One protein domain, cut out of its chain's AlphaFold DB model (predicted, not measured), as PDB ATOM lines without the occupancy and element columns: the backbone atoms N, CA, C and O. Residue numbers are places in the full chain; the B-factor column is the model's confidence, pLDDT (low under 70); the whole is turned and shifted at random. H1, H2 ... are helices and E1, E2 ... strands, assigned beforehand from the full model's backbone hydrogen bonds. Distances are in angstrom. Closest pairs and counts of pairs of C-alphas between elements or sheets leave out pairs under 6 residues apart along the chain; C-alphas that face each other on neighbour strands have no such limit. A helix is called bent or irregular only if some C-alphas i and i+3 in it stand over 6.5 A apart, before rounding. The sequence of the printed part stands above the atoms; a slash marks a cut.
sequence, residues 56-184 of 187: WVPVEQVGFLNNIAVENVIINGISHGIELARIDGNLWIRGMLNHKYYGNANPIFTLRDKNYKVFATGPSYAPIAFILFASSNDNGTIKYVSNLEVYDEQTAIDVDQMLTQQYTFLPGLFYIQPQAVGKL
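What this domain is: This is residues 56 to 184 of the 187 residues of an uncharacterized protein of Acinetobacter bereziniae (UniProt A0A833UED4). What shape do these atoms make? One antiparallel sheet of nine strands curls round into a loose, nearly closed barrel, and the short helix H1 bridges its two edge strands, E1 and E2; the small hairpin E3 and E4 lies at one end of the longest axis, with H2 and the loop before it at the other. How is the sheet ordered? It runs E1, E5, E6, E11, E8, E9, E10, E7, E2 and is a folded sheet, one sheet bent back on itself into two leaves, in which E1, E5 and E6 face E8, E9, E10, E7 and E2 with E11 as the hinge. What is the make-up? The printed part has 129 residues, with two named helices and eleven named strands in the order E1, H1, E2, E3, E4, E5, E6, E7, E8, E9, H2, E10, E11; the class is mostly strand, as strands hold 59 of the 69 residues in named elements. It is compact, with a radius of gyration of the C-alphas of 13.8 A and spans of 41 by 27 by 23 A.

How they stand to each other: How is the first leaf joined to the hinge? E1, residues 56 to 58, is an edge strand antiparallel to E5, residues 82 to 87, with N 57 and O 84 2.8 A apart. E5 forms a hairpin with E6, residues 90 to 99, where N 85 and O 92 are 3.0 A apart. E6 is antiparallel to E11, residues 172 to 183, with N 95 and O 176 3.1 A apart. How does the sheet go on from the hinge? E8, residues 130 to 134, has N 134 3.2 A from O 175 of E11, and it forms a hairpin with E9, residues 141 to 146, with N 131 and O 142 3.2 A apart; its pairing is staggered, residues 130 to 132 with E9 and 133 to 134 with E11. E9 is antiparallel to E10, residues 161 to 165, with N 143 and O 164 2.8 A apart. E10 is antiparallel to E7, residues 109 to 111, with N 163 and O 109 2.9 A apart, and E7 to the edge strand E2, residues 63 to 65, with N 64 and O 110 2.9 A apart. Where are the helices? H1, residues 59 to 62, is on the sheet at a height of 6.1 A, over none of the strands but only just, since 2 of its 4 C-alphas fall on E7; its closest C-alphas to E7 are those of Val 62 and Leu 111, 6.0 A apart. H2, residues 153 to 158, is not on the sheet. Every O i to N i+4 pair of H2 is within hydrogen-bond range, and H1 is too short for such a pair. Where is the second sheet? E3, residues 73 to 75, and E4, residues 78 to 80, form a hairpin, with N 75 and O 78 2.9 A apart. The closest C-alphas of E3 and E6 are those of Val 73 and Leu 97, 5.6 A apart.

Where its parts are: Where do the first and last elements lie? E1 begins at C-alpha 56, (32.363, 17.331, 31.844), and E11 ends at C-alpha 183, (34.337, 29.382, 20.726). Which elements are longest? E11 spans 30.1 A and bends by 63 degrees at residue 178, and E6 spans 26.5 A and bends by 60 degrees at residue 96. E9 spans 16.6 A, E5 16.0 A, E10 13.2 A and E8 12.7 A. Where is H2? It begins at C-alpha 153, (44.564, 33.106, 19.506).

The domain as a whole: How far does it reach? The two C-alphas farthest apart are those of Asn 76 and Tyr 151, 44.1 A. Is the printed part whole? It has no cut, and its one long link, E7 to E8, holds 18 residues, 112 to 129. Where is confidence low? Residues 121 to 141 are under 70, and the mean pLDDT of the printed part is 83.2.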
ATOM      1  N   TRP A  56      32.454  16.145  31.006       95.12
ATOM      2  CA  TRP A  56      32.363  17.331  31.844       95.12
ATOM      3  C   TRP A  56      33.464  17.267  32.893       95.12
ATOM      4  O   TRP A  56      33.527  16.312  33.666       95.12
ATOM      5  N   VAL A  57      34.319  18.285  32.920       96.12
ATOM      6  CA  VAL A  57      35.434  18.387  33.861       96.12
ATOM      7  C   VAL A  57      35.149  19.461  34.913       96.12
ATOM      8  O   VAL A  57      34.702  20.554  34.559       96.12
ATOM      9  N   PRO A  58      35.408  19.204  36.204       96.00
ATOM     10  CA  PRO A  58      35.371  20.237  37.232       96.00
ATOM     11  C   PRO A  58      36.353  21.371  36.921       96.00
ATOM     12  O   PRO A  58      37.470  21.126  36.455       96.00
ATOM     13  N   VAL A  59      35.968  22.610  37.228       95.38
ATOM     14  CA  VAL A  59      36.813  23.803  37.024       95.38
ATOM     15  C   VAL A  59      38.190  23.661  37.679       95.38
ATOM     16  O   VAL A  59      39.187  24.123  37.131       95.38
ATOM     17  N   GLU A  60      38.274  22.994  38.823       94.75
ATOM     18  CA  GLU A  60      39.507  22.782  39.579       94.75
ATOM     19  C   GLU A  60      40.528  21.891  38.859       94.75
ATOM     20  O   GLU A  60      41.698  21.891  39.233       94.75
ATOM     21  N   GLN A  61      40.121  21.145  37.824       96.00
ATOM     22  CA  GLN A  61      41.054  20.373  36.996       96.00
ATOM     23  C   GLN A  61      41.739  21.226  35.919       96.00
ATOM     24  O   GLN A  61      42.816  20.871  35.450       96.00
ATOM     25  N   VAL A  62      41.137  22.354  35.533       95.44
ATOM     26  CA  VAL A  62      41.567  23.193  34.394       95.44
ATOM     27  C   VAL A  62      41.847  24.649  34.796       95.44
ATOM     28  O   VAL A  62      42.125  25.525  33.968       95.44
ATOM     29  N   GLY A  63      41.778  24.924  36.096       95.25
ATOM     30  CA  GLY A  63      41.765  26.255  36.676       95.25
ATOM     31  C   GLY A  63      41.631  26.205  38.196       95.25
ATOM     32  O   GLY A  63      42.099  25.273  38.845       95.25
ATOM     33  N   PHE A  64      41.018  27.231  38.778       93.69
ATOM     34  CA  PHE A  64      40.747  27.291  40.212       93.69
ATOM     35  C   PHE A  64      39.501  28.117  40.528       93.69
ATOM     36  O   PHE A  64      39.235  29.147  39.903       93.69
ATOM     37  N   LEU A  65      38.763  27.674  41.544       93.06
ATOM     38  CA  LEU A  65      37.619  28.377  42.113       93.06
ATOM     39  C   LEU A  65      38.087  29.430  43.134       93.06
ATOM     40  O   LEU A  65      39.037  29.205  43.891       93.06
ATOM     41  N   ASN A  66      37.409  30.576  43.206       91.62
ATOM     42  CA  ASN A  66      37.614  31.548  44.276       91.62
ATOM     43  C   ASN A  66      36.891  31.103  45.557       91.62
ATOM     44  O   ASN A  66      35.793  31.563  45.878       91.62
ATOM     45  N   ASN A  67      37.556  30.234  46.318       88.44
ATOM     46  CA  ASN A  67      37.011  29.611  47.527       88.44
ATOM     47  C   ASN A  67      36.674  30.586  48.672       88.44
ATOM     48  O   ASN A  67      36.054  30.181  49.662       88.44
ATOM     49  N   ILE A  68      37.084  31.856  48.560       88.12
ATOM     50  CA  ILE A  68      36.724  32.914  49.512       88.12
ATOM     51  C   ILE A  68      35.259  33.313  49.325       88.12
ATOM     52  O   ILE A  68      34.548  33.525  50.306       88.12
ATOM     53  N   ALA A  69      34.803  33.405  48.076       85.06
ATOM     54  CA  ALA A  69      33.505  33.975  47.738       85.06
ATOM     55  C   ALA A  69      32.463  32.933  47.337       85.06
ATOM     56  O   ALA A  69      31.273  33.115  47.599       85.06
ATOM     57  N   VAL A  70      32.913  31.819  46.765       89.69
ATOM     58  CA  VAL A  70      32.055  30.721  46.331       89.69
ATOM     59  C   VAL A  70      32.609  29.380  46.804       89.69
ATOM     60  O   VAL A  70      33.774  29.267  47.174       89.69
ATOM     61  N   GLU A  71      31.774  28.353  46.817       92.75
ATOM     62  CA  GLU A  71      32.189  26.963  47.005       92.75
ATOM     63  C   GLU A  71      31.298  26.012  46.215       92.75
ATOM     64  O   GLU A  71      30.188  26.364  45.801       92.75
ATOM     65  N   ASN A  72      31.786  24.788  46.048       93.44
ATOM     66  CA  ASN A  72      30.997  23.707  45.486       93.44
ATOM     67  C   ASN A  72      29.851  23.326  46.416       93.44
ATOM     68  O   ASN A  72      29.955  23.379  47.643       93.44
ATOM     69  N   VAL A  73      28.759  22.884  45.812       92.75
ATOM     70  CA  VAL A  73      27.572  22.453  46.539       92.75
ATOM     71  C   VAL A  73      27.718  20.977  46.859       92.75
ATOM     72  O   VAL A  73      27.945  20.173  45.962       92.75
ATOM     73  N   ILE A  74      27.574  20.596  48.125       91.88
ATOM     74  CA  ILE A  74      27.651  19.191  48.532       91.88
ATOM     75  C   ILE A  74      26.236  18.632  48.692       91.88
ATOM     76  O   ILE A  74      25.489  19.071  49.564       91.88
ATOM     77  N   ILE A  75      25.874  17.638  47.880       89.62
ATOM     78  CA  ILE A  75      24.590  16.928  47.963       89.62
ATOM     79  C   ILE A  75      24.899  15.452  48.189       89.62
ATOM     80  O   ILE A  75      25.599  14.833  47.398       89.62
ATOM     81  N   ASN A  76      24.404  14.879  49.289       93.62
ATOM     82  CA  ASN A  76      24.645  13.474  49.653       93.62
ATOM     83  C   ASN A  76      26.139  13.078  49.674       93.62
ATOM     84  O   ASN A  76      26.495  11.956  49.324       93.62
ATOM     85  N   GLY A  77      27.020  14.005  50.066       90.56
ATOM     86  CA  GLY A  77      28.472  13.787  50.104       90.56
ATOM     87  C   GLY A  77      29.177  13.894  48.748       90.56
ATOM     88  O   GLY A  77      30.389  13.709  48.689       90.56
ATOM     89  N   ILE A  78      28.452  14.219  47.676       89.69
ATOM     90  CA  ILE A  78      28.994  14.416  46.330       89.69
ATOM     91  C   ILE A  78      29.117  15.915  46.059       89.69
ATOM     92  O   ILE A  78      28.195  16.684  46.332       89.69
ATOM     93  N   SER A  79      30.272  16.325  45.534       91.25
ATOM     94  CA  SER A  79      30.531  17.708  45.138       91.25
ATOM     95  C   SER A  79      29.919  18.000  43.771       91.25
ATOM     96  O   SER A  79      30.316  17.411  42.770       91.25
ATOM     97  N   HIS A  80      28.989  18.944  43.736       90.94
ATOM     98  CA  HIS A  80      28.382  19.526  42.546       90.94
ATOM     99  C   HIS A  80      28.915  20.951  42.400       90.94
ATOM    100  O   HIS A  80      28.346  21.908  42.929       90.94
ATOM    101  N   GLY A  81      30.075  21.058  41.759       93.00
ATOM    102  CA  GLY A  81      30.717  22.328  41.448       93.00
ATOM    103  C   GLY A  81      30.337  22.852  40.071       93.00
ATOM    104  O   GLY A  81      29.389  22.382  39.434       93.00
ATOM    105  N   ILE A  82      31.113  23.823  39.607       93.69
ATOM    106  CA  ILE A  82      31.069  24.272  38.219       93.69
ATOM    107  C   ILE A  82      31.849  23.269  37.367       93.69
ATOM    108  O   ILE A  82      32.977  22.901  37.696       93.69
ATOM    109  N   GLU A  83      31.252  22.863  36.253       95.62
ATOM    110  CA  GLU A  83      31.848  21.938  35.297       95.62
ATOM    111  C   GLU A  83      31.897  22.554  33.901       95.62
ATOM    112  O   GLU A  83      31.041  23.361  33.519       95.62
ATOM    113  N   LEU A  84      32.886  22.121  33.125       95.81
ATOM    114  CA  LEU A  84      33.161  22.587  31.778       95.81
ATOM    115  C   LEU A  84      33.187  21.426  30.798       95.81
ATOM    116  O   LEU A  84      33.622  20.332  31.138       95.81
ATOM    117  N   ALA A  85      32.760  21.675  29.569       95.81
ATOM    118  CA  ALA A  85      32.833  20.697  28.497       95.81
ATOM    119  C   ALA A  85      33.250  21.346  27.184       95.81
ATOM    120  O   ALA A  85      33.012  22.533  26.940       95.81
ATOM    121  N   ARG A  86      33.847  20.535  26.314       93.38
ATOM    122  CA  ARG A  86      34.182  20.900  24.939       93.38
ATOM    123  C   ARG A  86      33.159  20.239  24.023       93.38
ATOM    124  O   ARG A  86      33.193  19.026  23.849       93.38
ATOM    125  N   ILE A  87      32.241  21.022  23.461       92.06
ATOM    126  CA  ILE A  87      31.152  20.498  22.621       92.06
ATOM    127  C   ILE A  87      31.072  21.343  21.355       92.06
ATOM    128  O   ILE A  87      30.935  22.567  21.427       92.06
ATOM    129  N   ASP A  88      31.195  20.692  20.199       90.56
ATOM    130  CA  ASP A  88      31.107  21.315  18.873       90.56
ATOM    131  C   ASP A  88      32.020  22.547  18.709       90.56
ATOM    132  O   ASP A  88      31.621  23.581  18.174       90.56
ATOM    133  N   GLY A  89      33.253  22.468  19.230       89.56
ATOM    134  CA  GLY A  89      34.236  23.561  19.172       89.56
ATOM    135  C   GLY A  89      33.955  24.741  20.112       89.56
ATOM    136  O   GLY A  89      34.652  25.753  20.048       89.56
ATOM    137  N   ASN A  90      32.963  24.629  20.997       90.00
ATOM    138  CA  ASN A  90      32.633  25.645  21.992       90.00
ATOM    139  C   ASN A  90      32.994  25.176  23.402       90.00
ATOM    140  O   ASN A  90      32.944  23.982  23.712       90.00
ATOM    141  N   LEU A  91      33.303  26.140  24.264       92.62
ATOM    142  CA  LEU A  91      33.330  25.934  25.701       92.62
ATOM    143  C   LEU A  91      31.893  25.975  26.212       92.62
ATOM    144  O   LEU A  91      31.158  26.932  25.954       92.62
ATOM    145  N   TRP A  92      31.513  24.948  26.952       93.62
ATOM    146  CA  TRP A  92      30.244  24.867  27.656       93.62
ATOM    147  C   TRP A  92      30.481  24.893  29.154       93.62
ATOM    148  O   TRP A  92      31.468  24.343  29.635       93.62
ATOM    149  N   ILE A  93      29.556  25.510  29.883       92.94
ATOM    150  CA  ILE A  93      29.555  25.573  31.344       92.94
ATOM    151  C   ILE A  93      28.232  25.051  31.891       92.94
ATOM    152  O   ILE A  93      27.179  25.273  31.289       92.94
ATOM    153  N   ARG A  94      28.276  24.391  33.049       92.00
ATOM    154  CA  ARG A  94      27.105  24.061  33.867       92.00
ATOM    155  C   ARG A  94      27.493  23.961  35.340       92.00
ATOM    156  O   ARG A  94      28.666  24.069  35.687       92.00
ATOM    157  N   GLY A  95      26.512  23.671  36.187       91.94
ATOM    158  CA  GLY A  95      26.762  23.167  37.533       91.94
ATOM    159  C   GLY A  95      26.081  23.990  38.607       91.94
ATOM    160  O   GLY A  95      25.077  24.660  38.358       91.94
ATOM    161  N   MET A  96      26.612  23.907  39.820       90.88
ATOM    162  CA  MET A  96      26.067  24.597  40.984       90.88
ATOM    163  C   MET A  96      27.181  25.297  41.753       90.88
ATOM    164  O   MET A  96      28.332  24.865  41.739       90.88
ATOM    165  N   LEU A  97      26.830  26.379  42.440       90.31
ATOM    166  CA  LEU A  97      27.727  27.042  43.380       90.31
ATOM    167  C   LEU A  97      26.944  27.556  44.583       90.31
ATOM    168  O   LEU A  97      25.774  27.925  44.463       90.31
ATOM    169  N   ASN A  98      27.604  27.602  45.733       90.44
ATOM    170  CA  ASN A  98      27.128  28.300  46.917       90.44
ATOM    171  C   ASN A  98      27.913  29.608  47.071       90.44
ATOM    172  O   ASN A  98      29.133  29.587  47.221       90.44
ATOM    173  N   HIS A  99      27.227  30.747  47.014       89.12
ATOM    174  CA  HIS A  99      27.813  32.067  47.233       89.12
ATOM    175  C   HIS A  99      27.815  32.385  48.735       89.12
ATOM    176  O   HIS A  99      26.773  32.317  49.387       89.12
ATOM    177  N   LYS A 100      28.979  32.726  49.301       88.25
ATOM    178  CA  LYS A 100      29.199  32.720  50.761       88.25
ATOM    179  C   LYS A 100      28.778  33.991  51.488       88.25
ATOM    180  O   LYS A 100      28.455  33.935  52.671       88.25
ATOM    181  N   TYR A 101      28.813  35.143  50.825       83.19
ATOM    182  CA  TYR A 101      28.555  36.434  51.467       83.19
ATOM    183  C   TYR A 101      27.810  37.395  50.542       83.19
ATOM    184  O   TYR A 101      27.699  37.160  49.347       83.19
ATOM    185  N   TYR A 102      27.271  38.478  51.097       83.75
ATOM    186  CA  TYR A 102      26.663  39.538  50.299       83.75
ATOM    187  C   TYR A 102      27.761  40.385  49.657       83.75
ATOM    188  O   TYR A 102      28.492  41.084  50.360       83.75
ATOM    189  N   GLY A 103      27.926  40.304  48.340       81.00
ATOM    190  CA  GLY A 103      29.018  41.003  47.665       81.00
ATOM    191  C   GLY A 103      29.237  40.555  46.228       81.00
ATOM    192  O   GLY A 103      28.482  39.742  45.701       81.00
ATOM    193  N   ASN A 104      30.294  41.099  45.621       76.62
ATOM    194  CA  ASN A 104      30.816  40.655  44.332       76.62
ATOM    195  C   ASN A 104      31.929  39.621  44.550       76.62
ATOM    196  O   ASN A 104      32.937  39.927  45.195       76.62
ATOM    197  N   ALA A 105      31.771  38.426  43.984       71.88
ATOM    198  CA  ALA A 105      32.823  37.427  43.842       71.88
ATOM    199  C   ALA A 105      33.558  37.638  42.512       71.88
ATOM    200  O   ALA A 105      33.130  37.151  41.466       71.88
ATOM    201  N   ASN A 106      34.666  38.383  42.536       79.88
ATOM    202  CA  ASN A 106      35.475  38.628  41.341       79.88
ATOM    203  C   ASN A 106      36.927  38.180  41.532       79.88
ATOM    204  O   ASN A 106      37.642  38.817  42.307       79.88
ATOM    205  N   PRO A 107      37.381  37.128  40.820       86.25
ATOM    206  CA  PRO A 107      36.597  36.207  39.974       86.25
ATOM    207  C   PRO A 107      35.734  35.233  40.794       86.25
ATOM    208  O   PRO A 107      35.988  35.034  41.978       86.25
ATOM    209  N   ILE A 108      34.774  34.570  40.148       89.38
ATOM    210  CA  ILE A 108      34.157  33.324  40.633       89.38
ATOM    211  C   ILE A 108      35.136  32.166  40.424       89.38
ATOM    212  O   ILE A 108      35.420  31.418  41.355       89.38
ATOM    213  N   PHE A 109      35.695  32.045  39.218       92.19
ATOM    214  CA  PHE A 109      36.801  31.137  38.922       92.19
ATOM    215  C   PHE A 109      37.707  31.689  37.831       92.19
ATOM    216  O   PHE A 109      37.319  32.571  37.063       92.19
ATOM    217  N   THR A 110      38.896  31.105  37.741       92.56
ATOM    218  CA  THR A 110      39.894  31.407  36.719       92.56
ATOM    219  C   THR A 110      40.298  30.127  36.003       92.56
ATOM    220  O   THR A 110      40.597  29.124  36.647       92.56
ATOM    221  N   LEU A 111      40.350  30.168  34.677       93.38
ATOM    222  CA  LEU A 111      40.891  29.116  33.828       93.38
ATOM    223  C   LEU A 111      42.352  29.379  33.522       93.38
ATOM    224  O   LEU A 111      42.752  30.524  33.309       93.38
ATOM    225  N   ARG A 112      43.130  28.297  33.461       92.94
ATOM    226  CA  ARG A 112      44.557  28.294  33.111       92.94
ATOM    227  C   ARG A 112      44.890  27.305  32.009       92.94
ATOM    228  O   ARG A 112      45.812  27.557  31.244       92.94
ATOM    229  N   ASP A 113      44.137  26.216  31.900       94.00
ATOM    230  CA  ASP A 113      44.321  25.276  30.803       94.00
ATOM    231  C   ASP A 113      43.952  25.943  29.473       94.00
ATOM    232  O   ASP A 113      42.818  26.387  29.272       94.00
ATOM    233  N   LYS A 114      44.924  25.991  28.560       91.62
ATOM    234  CA  LYS A 114      44.769  26.537  27.211       91.62
ATOM    235  C   LYS A 114      43.663  25.856  26.403       91.62
ATOM    236  O   LYS A 114      43.017  26.502  25.589       91.62
ATOM    237  N   ASN A 115      43.395  24.573  26.658       92.62
ATOM    238  CA  ASN A 115      42.394  23.791  25.929       92.62
ATOM    239  C   ASN A 115      40.949  24.188  26.271       92.62
ATOM    240  O   ASN A 115      40.016  23.711  25.624       92.62
ATOM    241  N   TYR A 116      40.771  25.033  27.291       93.38
ATOM    242  CA  TYR A 116      39.488  25.549  27.764       93.38
ATOM    243  C   TYR A 116      39.389  27.073  27.611       93.38
ATOM    244  O   TYR A 116      38.514  27.695  28.206       93.38
ATOM    245  N   LYS A 117      40.277  27.702  26.832       90.44
ATOM    246  CA  LYS A 117      40.251  29.150  26.581       90.44
ATOM    247  C   LYS A 117      39.332  29.487  25.418       90.44
ATOM    248  O   LYS A 117      39.216  28.712  24.473       90.44
ATOM    249  N   VAL A 118      38.701  30.655  25.473       87.88
ATOM    250  CA  VAL A 118      37.854  31.204  24.398       87.88
ATOM    251  C   VAL A 118      38.337  32.593  23.986       87.88
ATOM    252  O   VAL A 118      39.129  33.207  24.692       87.88
ATOM    253  N   PHE A 119      37.862  33.139  22.869       82.75
ATOM    254  CA  PHE A 119      38.120  34.550  22.557       82.75
ATOM    255  C   PHE A 119      37.365  35.468  23.535       82.75
ATOM    256  O   PHE A 119      36.138  35.411  23.609       82.75
ATOM    257  N   ALA A 120      38.088  36.318  24.271       76.19
ATOM    258  CA  ALA A 120      37.520  37.276  25.224       76.19
ATOM    259  C   ALA A 120      38.343  38.571  25.241       76.19
ATOM    260  O   ALA A 120      39.499  38.560  25.650       76.19
ATOM    261  N   THR A 121      37.776  39.701  24.824       64.81
ATOM    262  CA  THR A 121      38.539  40.950  24.676       64.81
ATOM    263  C   THR A 121      38.692  41.684  26.007       64.81
ATOM    264  O   THR A 121      37.885  42.533  26.376       64.81
ATOM    265  N   GLY A 122      39.783  41.393  26.713       69.50
ATOM    266  CA  GLY A 122      40.293  42.260  27.772       69.50
ATOM    267  C   GLY A 122      39.505  42.311  29.073       69.50
ATOM    268  O   GLY A 122      38.493  41.627  29.238       69.50
ATOM    269  N   PRO A 123      39.970  43.160  30.009       66.44
ATOM    270  CA  PRO A 123      39.242  43.463  31.236       66.44
ATOM    271  C   PRO A 123      38.049  44.408  30.988       66.44
ATOM    272  O   PRO A 123      37.289  44.698  31.911       66.44
ATOM    273  N   SER A 124      37.898  44.929  29.761       58.75
ATOM    274  CA  SER A 124      36.829  45.853  29.374       58.75
ATOM    275  C   SER A 124      35.550  45.105  28.983       58.75
ATOM    276  O   SER A 124      35.571  44.007  28.443       58.75
ATOM    277  N   TYR A 125      34.403  45.716  29.274       55.38
ATOM    278  CA  TYR A 125      33.072  45.101  29.353       55.38
ATOM    279  C   TYR A 125      32.415  44.639  28.029       55.38
ATOM    280  O   TYR A 125      31.186  44.537  27.981       55.38
ATOM    281  N   ALA A 126      33.157  44.339  26.965       43.69
ATOM    282  CA  ALA A 126      32.598  43.885  25.685       43.69
ATOM    283  C   ALA A 126      33.573  42.941  24.971       43.69
ATOM    284  O   ALA A 126      34.746  43.283  25.033       43.69
ATOM    285  N   PRO A 127      33.149  41.874  24.242       47.25
ATOM    286  CA  PRO A 127      31.877  41.154  24.217       47.25
ATOM    287  C   PRO A 127      32.016  39.782  24.902       47.25
ATOM    288  O   PRO A 127      32.947  39.018  24.663       47.25
ATOM    289  N   ILE A 128      31.073  39.464  25.775       54.19
ATOM    290  CA  ILE A 128      31.193  38.343  26.698       54.19
ATOM    291  C   ILE A 128      29.868  37.604  26.701       54.19
ATOM    292  O   ILE A 128      28.823  38.246  26.829       54.19
ATOM    293  N   ALA A 129      29.893  36.278  26.571       58.72
ATOM    294  CA  ALA A 129      28.700  35.485  26.814       58.72
ATOM    295  C   ALA A 129      28.180  35.787  28.223       58.72
ATOM    296  O   ALA A 129      28.872  35.585  29.224       58.72
ATOM    297  N   PHE A 130      26.965  36.319  28.286       59.25
ATOM    298  CA  PHE A 130      26.263  36.502  29.542       59.25
ATOM    299  C   PHE A 130      25.763  35.139  29.981       59.25
ATOM    300  O   PHE A 130      24.861  34.582  29.358       59.25
ATOM    301  N   ILE A 131      26.357  34.614  31.046       65.31
ATOM    302  CA  ILE A 131      25.852  33.395  31.662       65.31
ATOM    303  C   ILE A 131      24.781  33.825  32.659       65.31
ATOM    304  O   ILE A 131      25.023  34.619  33.574       65.31
ATOM    305  N   LEU A 132      23.563  33.350  32.426       61.16
ATOM    306  CA  LEU A 132      22.430  33.606  33.304       61.16
ATOM    307  C   LEU A 132      22.369  32.515  34.368       61.16
ATOM    308  O   LEU A 132      22.402  31.323  34.046       61.16
ATOM    309  N   PHE A 133      22.235  32.923  35.628       65.00
ATOM    310  CA  PHE A 133      21.854  32.007  36.695       65.00
ATOM    311  C   PHE A 133      20.342  31.949  36.837       65.00
ATOM    312  O   PHE A 133      19.664  32.976  36.819       65.00
ATOM    313  N   ALA A 134      19.828  30.750  37.095       56.59
ATOM    314  CA  ALA A 134      18.532  30.612  37.736       56.59
ATOM    315  C   ALA A 134      18.757  30.746  39.251       56.59
ATOM    316  O   ALA A 134      19.202  29.797  39.898       56.59
ATOM    317  N   SER A 135      18.504  31.931  39.812       59.03
ATOM    318  CA  SER A 135      18.405  32.125  41.265       59.03
ATOM    319  C   SER A 135      16.962  32.457  41.635       59.03
ATOM    320  O   SER A 135      16.228  33.032  40.833       59.03
ATOM    321  N   SER A 136      16.538  32.094  42.846       51.06
ATOM    322  CA  SER A 136      15.185  32.406  43.316       51.06
ATOM    323  C   SER A 136      14.983  33.894  43.629       51.06
ATOM    324  O   SER A 136      13.837  34.310  43.780       51.06
ATOM    325  N   ASN A 137      16.063  34.683  43.750       50.28
ATOM    326  CA  ASN A 137      16.008  35.988  44.416       50.28
ATOM    327  C   ASN A 137      16.628  37.160  43.636       50.28
ATOM    328  O   ASN A 137      16.361  38.284  44.027       50.28
ATOM    329  N   ASP A 138      17.407  36.941  42.569       53.38
ATOM    330  CA  ASP A 138      17.882  38.000  41.658       53.38
ATOM    331  C   ASP A 138      18.449  37.420  40.347       53.38
ATOM    332  O   ASP A 138      19.149  36.400  40.344       53.38
ATOM    333  N   ASN A 139      18.181  38.100  39.225       54.38
ATOM    334  CA  ASN A 139      18.760  37.813  37.905       54.38
ATOM    335  C   ASN A 139      20.225  38.271  37.862       54.38
ATOM    336  O   ASN A 139      20.573  39.280  37.246       54.38
ATOM    337  N   GLY A 140      21.089  37.539  38.553       59.22
ATOM    338  CA  GLY A 140      22.522  37.769  38.523       59.22
ATOM    339  C   GLY A 140      23.107  37.432  37.155       59.22
ATOM    340  O   GLY A 140      23.006  36.292  36.703       59.22
ATOM    341  N   THR A 141      23.741  38.404  36.496       66.06
ATOM    342  CA  THR A 141      24.548  38.141  35.301       66.06
ATOM    343  C   THR A 141      26.022  38.032  35.670       66.06
ATOM    344  O   THR A 141      26.582  38.838  36.423       66.06
ATOM    345  N   ILE A 142      26.663  37.019  35.106       76.00
ATOM    346  CA  ILE A 142      28.113  36.826  35.137       76.00
ATOM    347  C   ILE A 142      28.675  36.931  33.730       76.00
ATOM    348  O   ILE A 142      27.982  36.748  32.726       76.00
ATOM    349  N   LYS A 143      29.958  37.257  33.690       77.50
ATOM    350  CA  LYS A 143      30.716  37.599  32.505       77.50
ATOM    351  C   LYS A 143      32.029  36.848  32.498       77.50
ATOM    352  O   LYS A 143      32.815  36.933  33.433       77.50
ATOM    353  N   TYR A 144      32.285  36.166  31.404       82.62
ATOM    354  CA  TYR A 144      33.586  35.637  31.057       82.62
ATOM    355  C   TYR A 144      34.544  36.714  30.494       82.62
ATOM    356  O   TYR A 144      34.339  37.210  29.394       82.62
ATOM    357  N   VAL A 145      35.592  37.092  31.226       83.00
ATOM    358  CA  VAL A 145      36.594  38.111  30.836       83.00
ATOM    359  C   VAL A 145      37.992  37.499  30.701       83.00
ATOM    360  O   VAL A 145      38.239  36.375  31.137       83.00
ATOM    361  N   SER A 146      38.934  38.270  30.162       82.88
ATOM    362  CA  SER A 146      40.371  37.987  30.242       82.88
ATOM    363  C   SER A 146      41.062  38.986  31.175       82.88
ATOM    364  O   SER A 146      40.628  40.134  31.288       82.88
ATOM    365  N   ASN A 147      42.148  38.577  31.840       79.38
ATOM    366  CA  ASN A 147      42.955  39.492  32.656       79.38
ATOM    367  C   ASN A 147      43.734  40.529  31.814       79.38
ATOM    368  O   ASN A 147      44.178  41.539  32.356       79.38
ATOM    369  N   LEU A 148      43.874  40.294  30.506       80.50
ATOM    370  CA  LEU A 148      44.521  41.167  29.524       80.50
ATOM    371  C   LEU A 148      43.720  41.208  28.223       80.50
ATOM    372  O   LEU A 148      42.930  40.309  27.937       80.50
ATOM    373  N   GLU A 149      43.914  42.257  27.427       80.44
ATOM    374  CA  GLU A 149      43.293  42.371  26.105       80.44
ATOM    375  C   GLU A 149      43.758  41.246  25.178       80.44
ATOM    376  O   GLU A 149      44.952  41.048  24.979       80.44
ATOM    377  N   VAL A 150      42.796  40.500  24.631       79.38
ATOM    378  CA  VAL A 150      43.037  39.383  23.714       79.38
ATOM    379  C   VAL A 150      42.554  39.786  22.336       79.38
ATOM    380  O   VAL A 150      41.355  39.975  22.129       79.38
ATOM    381  N   TYR A 151      43.489  39.895  21.400       79.38
ATOM    382  CA  TYR A 151      43.209  40.274  20.015       79.38
ATOM    383  C   TYR A 151      43.408  39.120  19.025       79.38
ATOM    384  O   TYR A 151      42.963  39.209  17.883       79.38
ATOM    385  N   ASP A 152      44.042  38.037  19.473       84.31
ATOM    386  CA  ASP A 152      44.389  36.864  18.677       84.31
ATOM    387  C   ASP A 152      44.419  35.587  19.538       84.31
ATOM    388  O   ASP A 152      44.301  35.637  20.766       84.31
ATOM    389  N   GLU A 153      44.547  34.434  18.879       83.62
ATOM    390  CA  GLU A 153      44.564  33.106  19.506       83.62
ATOM    391  C   GLU A 153      45.732  32.925  20.477       83.62
ATOM    392  O   GLU A 153      45.549  32.396  21.573       83.62
ATOM    393  N   GLN A 154      46.924  33.397  20.106       85.56
ATOM    394  CA  GLN A 154      48.125  33.226  20.918       85.56
ATOM    395  C   GLN A 154      47.982  33.970  22.246       85.56
ATOM    396  O   GLN A 154      48.163  33.398  23.319       85.56
ATOM    397  N   THR A 155      47.545  35.223  22.177       84.62
ATOM    398  CA  THR A 155      47.264  36.042  23.351       84.62
ATOM    399  C   THR A 155      46.153  35.418  24.191       84.62
ATOM    400  O   THR A 155      46.220  35.473  25.411       84.62
ATOM    401  N   ALA A 156      45.150  34.778  23.582       84.81
ATOM    402  CA  ALA A 156      44.062  34.124  24.314       84.81
ATOM    403  C   ALA A 156      44.532  32.897  25.110       84.81
ATOM    404  O   ALA A 156      44.020  32.628  26.200       84.81
ATOM    405  N   ILE A 157      45.488  32.155  24.549       87.19
ATOM    406  CA  ILE A 157      46.110  30.973  25.152       87.19
ATOM    407  C   ILE A 157      47.001  31.362  26.338       87.19
ATOM    408  O   ILE A 157      46.999  30.660  27.350       87.19
ATOM    409  N   ASP A 158      47.730  32.473  26.228       87.31
ATOM    410  CA  ASP A 158      48.784  32.853  27.179       87.31
ATOM    411  C   ASP A 158      48.280  33.609  28.422       87.31
ATOM    412  O   ASP A 158      49.059  33.913  29.330       87.31
ATOM    413  N   VAL A 159      46.984  33.917  28.491       88.06
ATOM    414  CA  VAL A 159      46.398  34.773  29.532       88.06
ATOM    415  C   VAL A 159      45.391  34.033  30.402       88.06
ATOM    416  O   VAL A 159      44.651  33.164  29.938       88.06
ATOM    417  N   ASP A 160      45.315  34.396  31.684       91.19
ATOM    418  CA  ASP A 160      44.288  33.880  32.591       91.19
ATOM    419  C   ASP A 160      42.916  34.431  32.173       91.19
ATOM    420  O   ASP A 160      42.742  35.624  31.920       91.19
ATOM    421  N   GLN A 161      41.919  33.545  32.115       89.31
ATOM    422  CA  GLN A 161      40.551  33.909  31.746       89.31
ATOM    423  C   GLN A 161      39.643  33.631  32.923       89.31
ATOM    424  O   GLN A 161      39.801  32.626  33.607       89.31
ATOM    425  N   MET A 162      38.735  34.546  33.202       88.38
ATOM    426  CA  MET A 162      38.061  34.625  34.484       88.38
ATOM    427  C   MET A 162      36.564  34.704  34.253       88.38
ATOM    428  O   MET A 162      36.089  35.542  33.492       88.38
ATOM    429  N   LEU A 163      35.802  33.885  34.967       88.00
ATOM    430  CA  LEU A 163      34.383  34.142  35.119       88.00
ATOM    431  C   LEU A 163      34.192  35.133  36.267       88.00
ATOM    432  O   LEU A 163      34.589  34.871  37.400       88.00
ATOM    433  N   THR A 164      33.580  36.268  35.971       83.75
ATOM    434  CA  THR A 164      33.398  37.401  36.879       83.75
ATOM    435  C   THR A 164      31.928  37.710  37.080       83.75
ATOM    436  O   THR A 164      31.107  37.603  36.174       83.75
ATOM    437  N   GLN A 165      31.595  38.111  38.289       81.50
ATOM    438  CA  GLN A 165      30.306  38.615  38.702       81.50
ATOM    439  C   GLN A 165      30.217  40.123  38.475       81.50
ATOM    440  O   GLN A 165      31.017  40.908  38.986       81.50
ATOM    441  N   GLN A 166      29.211  40.549  37.713       74.62
ATOM    442  CA  GLN A 166      29.007  41.970  37.440       74.62
ATOM    443  C   GLN A 166      28.216  42.680  38.551       74.62
ATOM    444  O   GLN A 166      28.404  43.876  38.771       74.62
ATOM    445  N   TYR A 167      27.335  41.956  39.240       77.31
ATOM    446  CA  TYR A 167      26.370  42.517  40.186       77.31
ATOM    447  C   TYR A 167      26.437  41.817  41.527       77.31
ATOM    448  O   TYR A 167      26.667  40.618  41.558       77.31
ATOM    449  N   THR A 168      26.158  42.531  42.615       81.06
ATOM    450  CA  THR A 168      26.159  41.969  43.970       81.06
ATOM    451  C   THR A 168      25.158  40.832  44.089       81.06
ATOM    452  O   THR A 168      23.997  40.999  43.727       81.06
ATOM    453  N   PHE A 169      25.599  39.689  44.613       79.81
ATOM    454  CA  PHE A 169      24.734  38.542  44.880       79.81
ATOM    455  C   PHE A 169      24.483  38.433  46.380       79.81
ATOM    456  O   PHE A 169      25.358  38.715  47.205       79.81
ATOM    457  N   LEU A 170      23.273  38.002  46.728       83.88
ATOM    458  CA  LEU A 170      22.978  37.505  48.064       83.88
ATOM    459  C   LEU A 170      23.687  36.158  48.280       83.88
ATOM    460  O   LEU A 170      23.873  35.408  47.318       83.88
ATOM    461  N   PRO A 171      24.064  35.821  49.526       87.25
ATOM    462  CA  PRO A 171      24.493  34.468  49.842       87.25
ATOM    463  C   PRO A 171      23.411  33.461  49.447       87.25
ATOM    464  O   PRO A 171      22.224  33.707  49.686       87.25
ATOM    465  N   GLY A 172      23.804  32.326  48.878       87.81
ATOM    466  CA  GLY A 172      22.843  31.299  48.502       87.81
ATOM    467  C   GLY A 172      23.322  30.331  47.436       87.81
ATOM    468  O   GLY A 172      24.436  30.414  46.923       87.81
ATOM    469  N   LEU A 173      22.426  29.406  47.111       88.06
ATOM    470  CA  LEU A 173      22.620  28.375  46.105       88.06
ATOM    471  C   LEU A 173      22.238  28.900  44.719       88.06
ATOM    472  O   LEU A 173      21.123  29.379  44.519       88.06
ATOM    473  N   PHE A 174      23.134  28.730  43.755       86.12
ATOM    474  CA  PHE A 174      22.920  29.114  42.366       86.12
ATOM    475  C   PHE A 174      23.100  27.913  41.446       86.12
ATOM    476  O   PHE A 174      23.989  27.083  41.647       86.12
ATOM    477  N   TYR A 175      22.265  27.852  40.411       86.75
ATOM    478  CA  TYR A 175      22.336  26.837  39.368       86.75
ATOM    479  C   TYR A 175      22.667  27.471  38.017       86.75
ATOM    480  O   TYR A 175      22.032  28.443  37.593       86.75
ATOM    481  N   ILE A 176      23.653  26.886  37.341       86.88
ATOM    482  CA  ILE A 176      24.062  27.227  35.983       86.88
ATOM    483  C   ILE A 176      23.498  26.157  35.057       86.88
ATOM    484  O   ILE A 176      23.961  25.011  35.048       86.88
ATOM    485  N   GLN A 177      22.513  26.543  34.249       85.88
ATOM    486  CA  GLN A 177      22.051  25.691  33.158       85.88
ATOM    487  C   GLN A 177      23.177  25.480  32.135       85.88
ATOM    488  O   GLN A 177      23.911  26.438  31.867       85.88
ATOM    489  N   PRO A 178      23.297  24.273  31.544       89.06
ATOM    490  CA  PRO A 178      24.249  24.020  30.471       89.06
ATOM    491  C   PRO A 178      24.106  25.041  29.345       89.06
ATOM    492  O   PRO A 178      23.041  25.150  28.740       89.06
ATOM    493  N   GLN A 179      25.172  25.785  29.064       88.69
ATOM    494  CA  GLN A 179      25.174  26.801  28.013       88.69
ATOM    495  C   GLN A 179      26.571  27.006  27.425       88.69
ATOM    496  O   GLN A 179      27.577  26.871  28.123       88.69
ATOM    497  N   ALA A 180      26.620  27.332  26.133       89.25
ATOM    498  CA  ALA A 180      27.851  27.685  25.440       89.25
ATOM    499  C   ALA A 180      28.282  29.107  25.822       89.25
ATOM    500  O   ALA A 180      27.471  30.032  25.795       89.25
ATOM    501  N   VAL A 181      29.562  29.285  26.142       87.12
ATOM    502  CA  VAL A 181      30.110  30.574  26.604       87.12
ATOM    503  C   VAL A 181      31.069  31.213  25.606       87.12
ATOM    504  O   VAL A 181      31.412  32.384  25.732       87.12
ATOM    505  N   GLY A 182      31.493  30.468  24.590       86.44
ATOM    506  CA  GLY A 182      32.347  30.990  23.535       86.44
ATOM    507  C   GLY A 182      32.981  29.888  22.705       86.44
ATOM    508  O   GLY A 182      32.998  28.721  23.101       86.44
ATOM    509  N   LYS A 183      33.522  30.276  21.550       88.38
ATOM    510  CA  LYS A 183      34.337  29.382  20.726       88.38
ATOM    511  C   LYS A 183      35.671  29.144  21.407       88.38
ATOM    512  O   LYS A 183      36.314  30.110  21.820       88.38
ATOM    513  N   LEU A 184      36.070  27.880  21.493       90.44
ATOM    514  CA  LEU A 184      37.392  27.521  21.982       90.44
ATOM    515  C   LEU A 184      38.452  28.107  21.053       90.44
ATOM    516  O   LEU A 184      38.308  28.076  19.831       90.44
TER     517      LEU A 184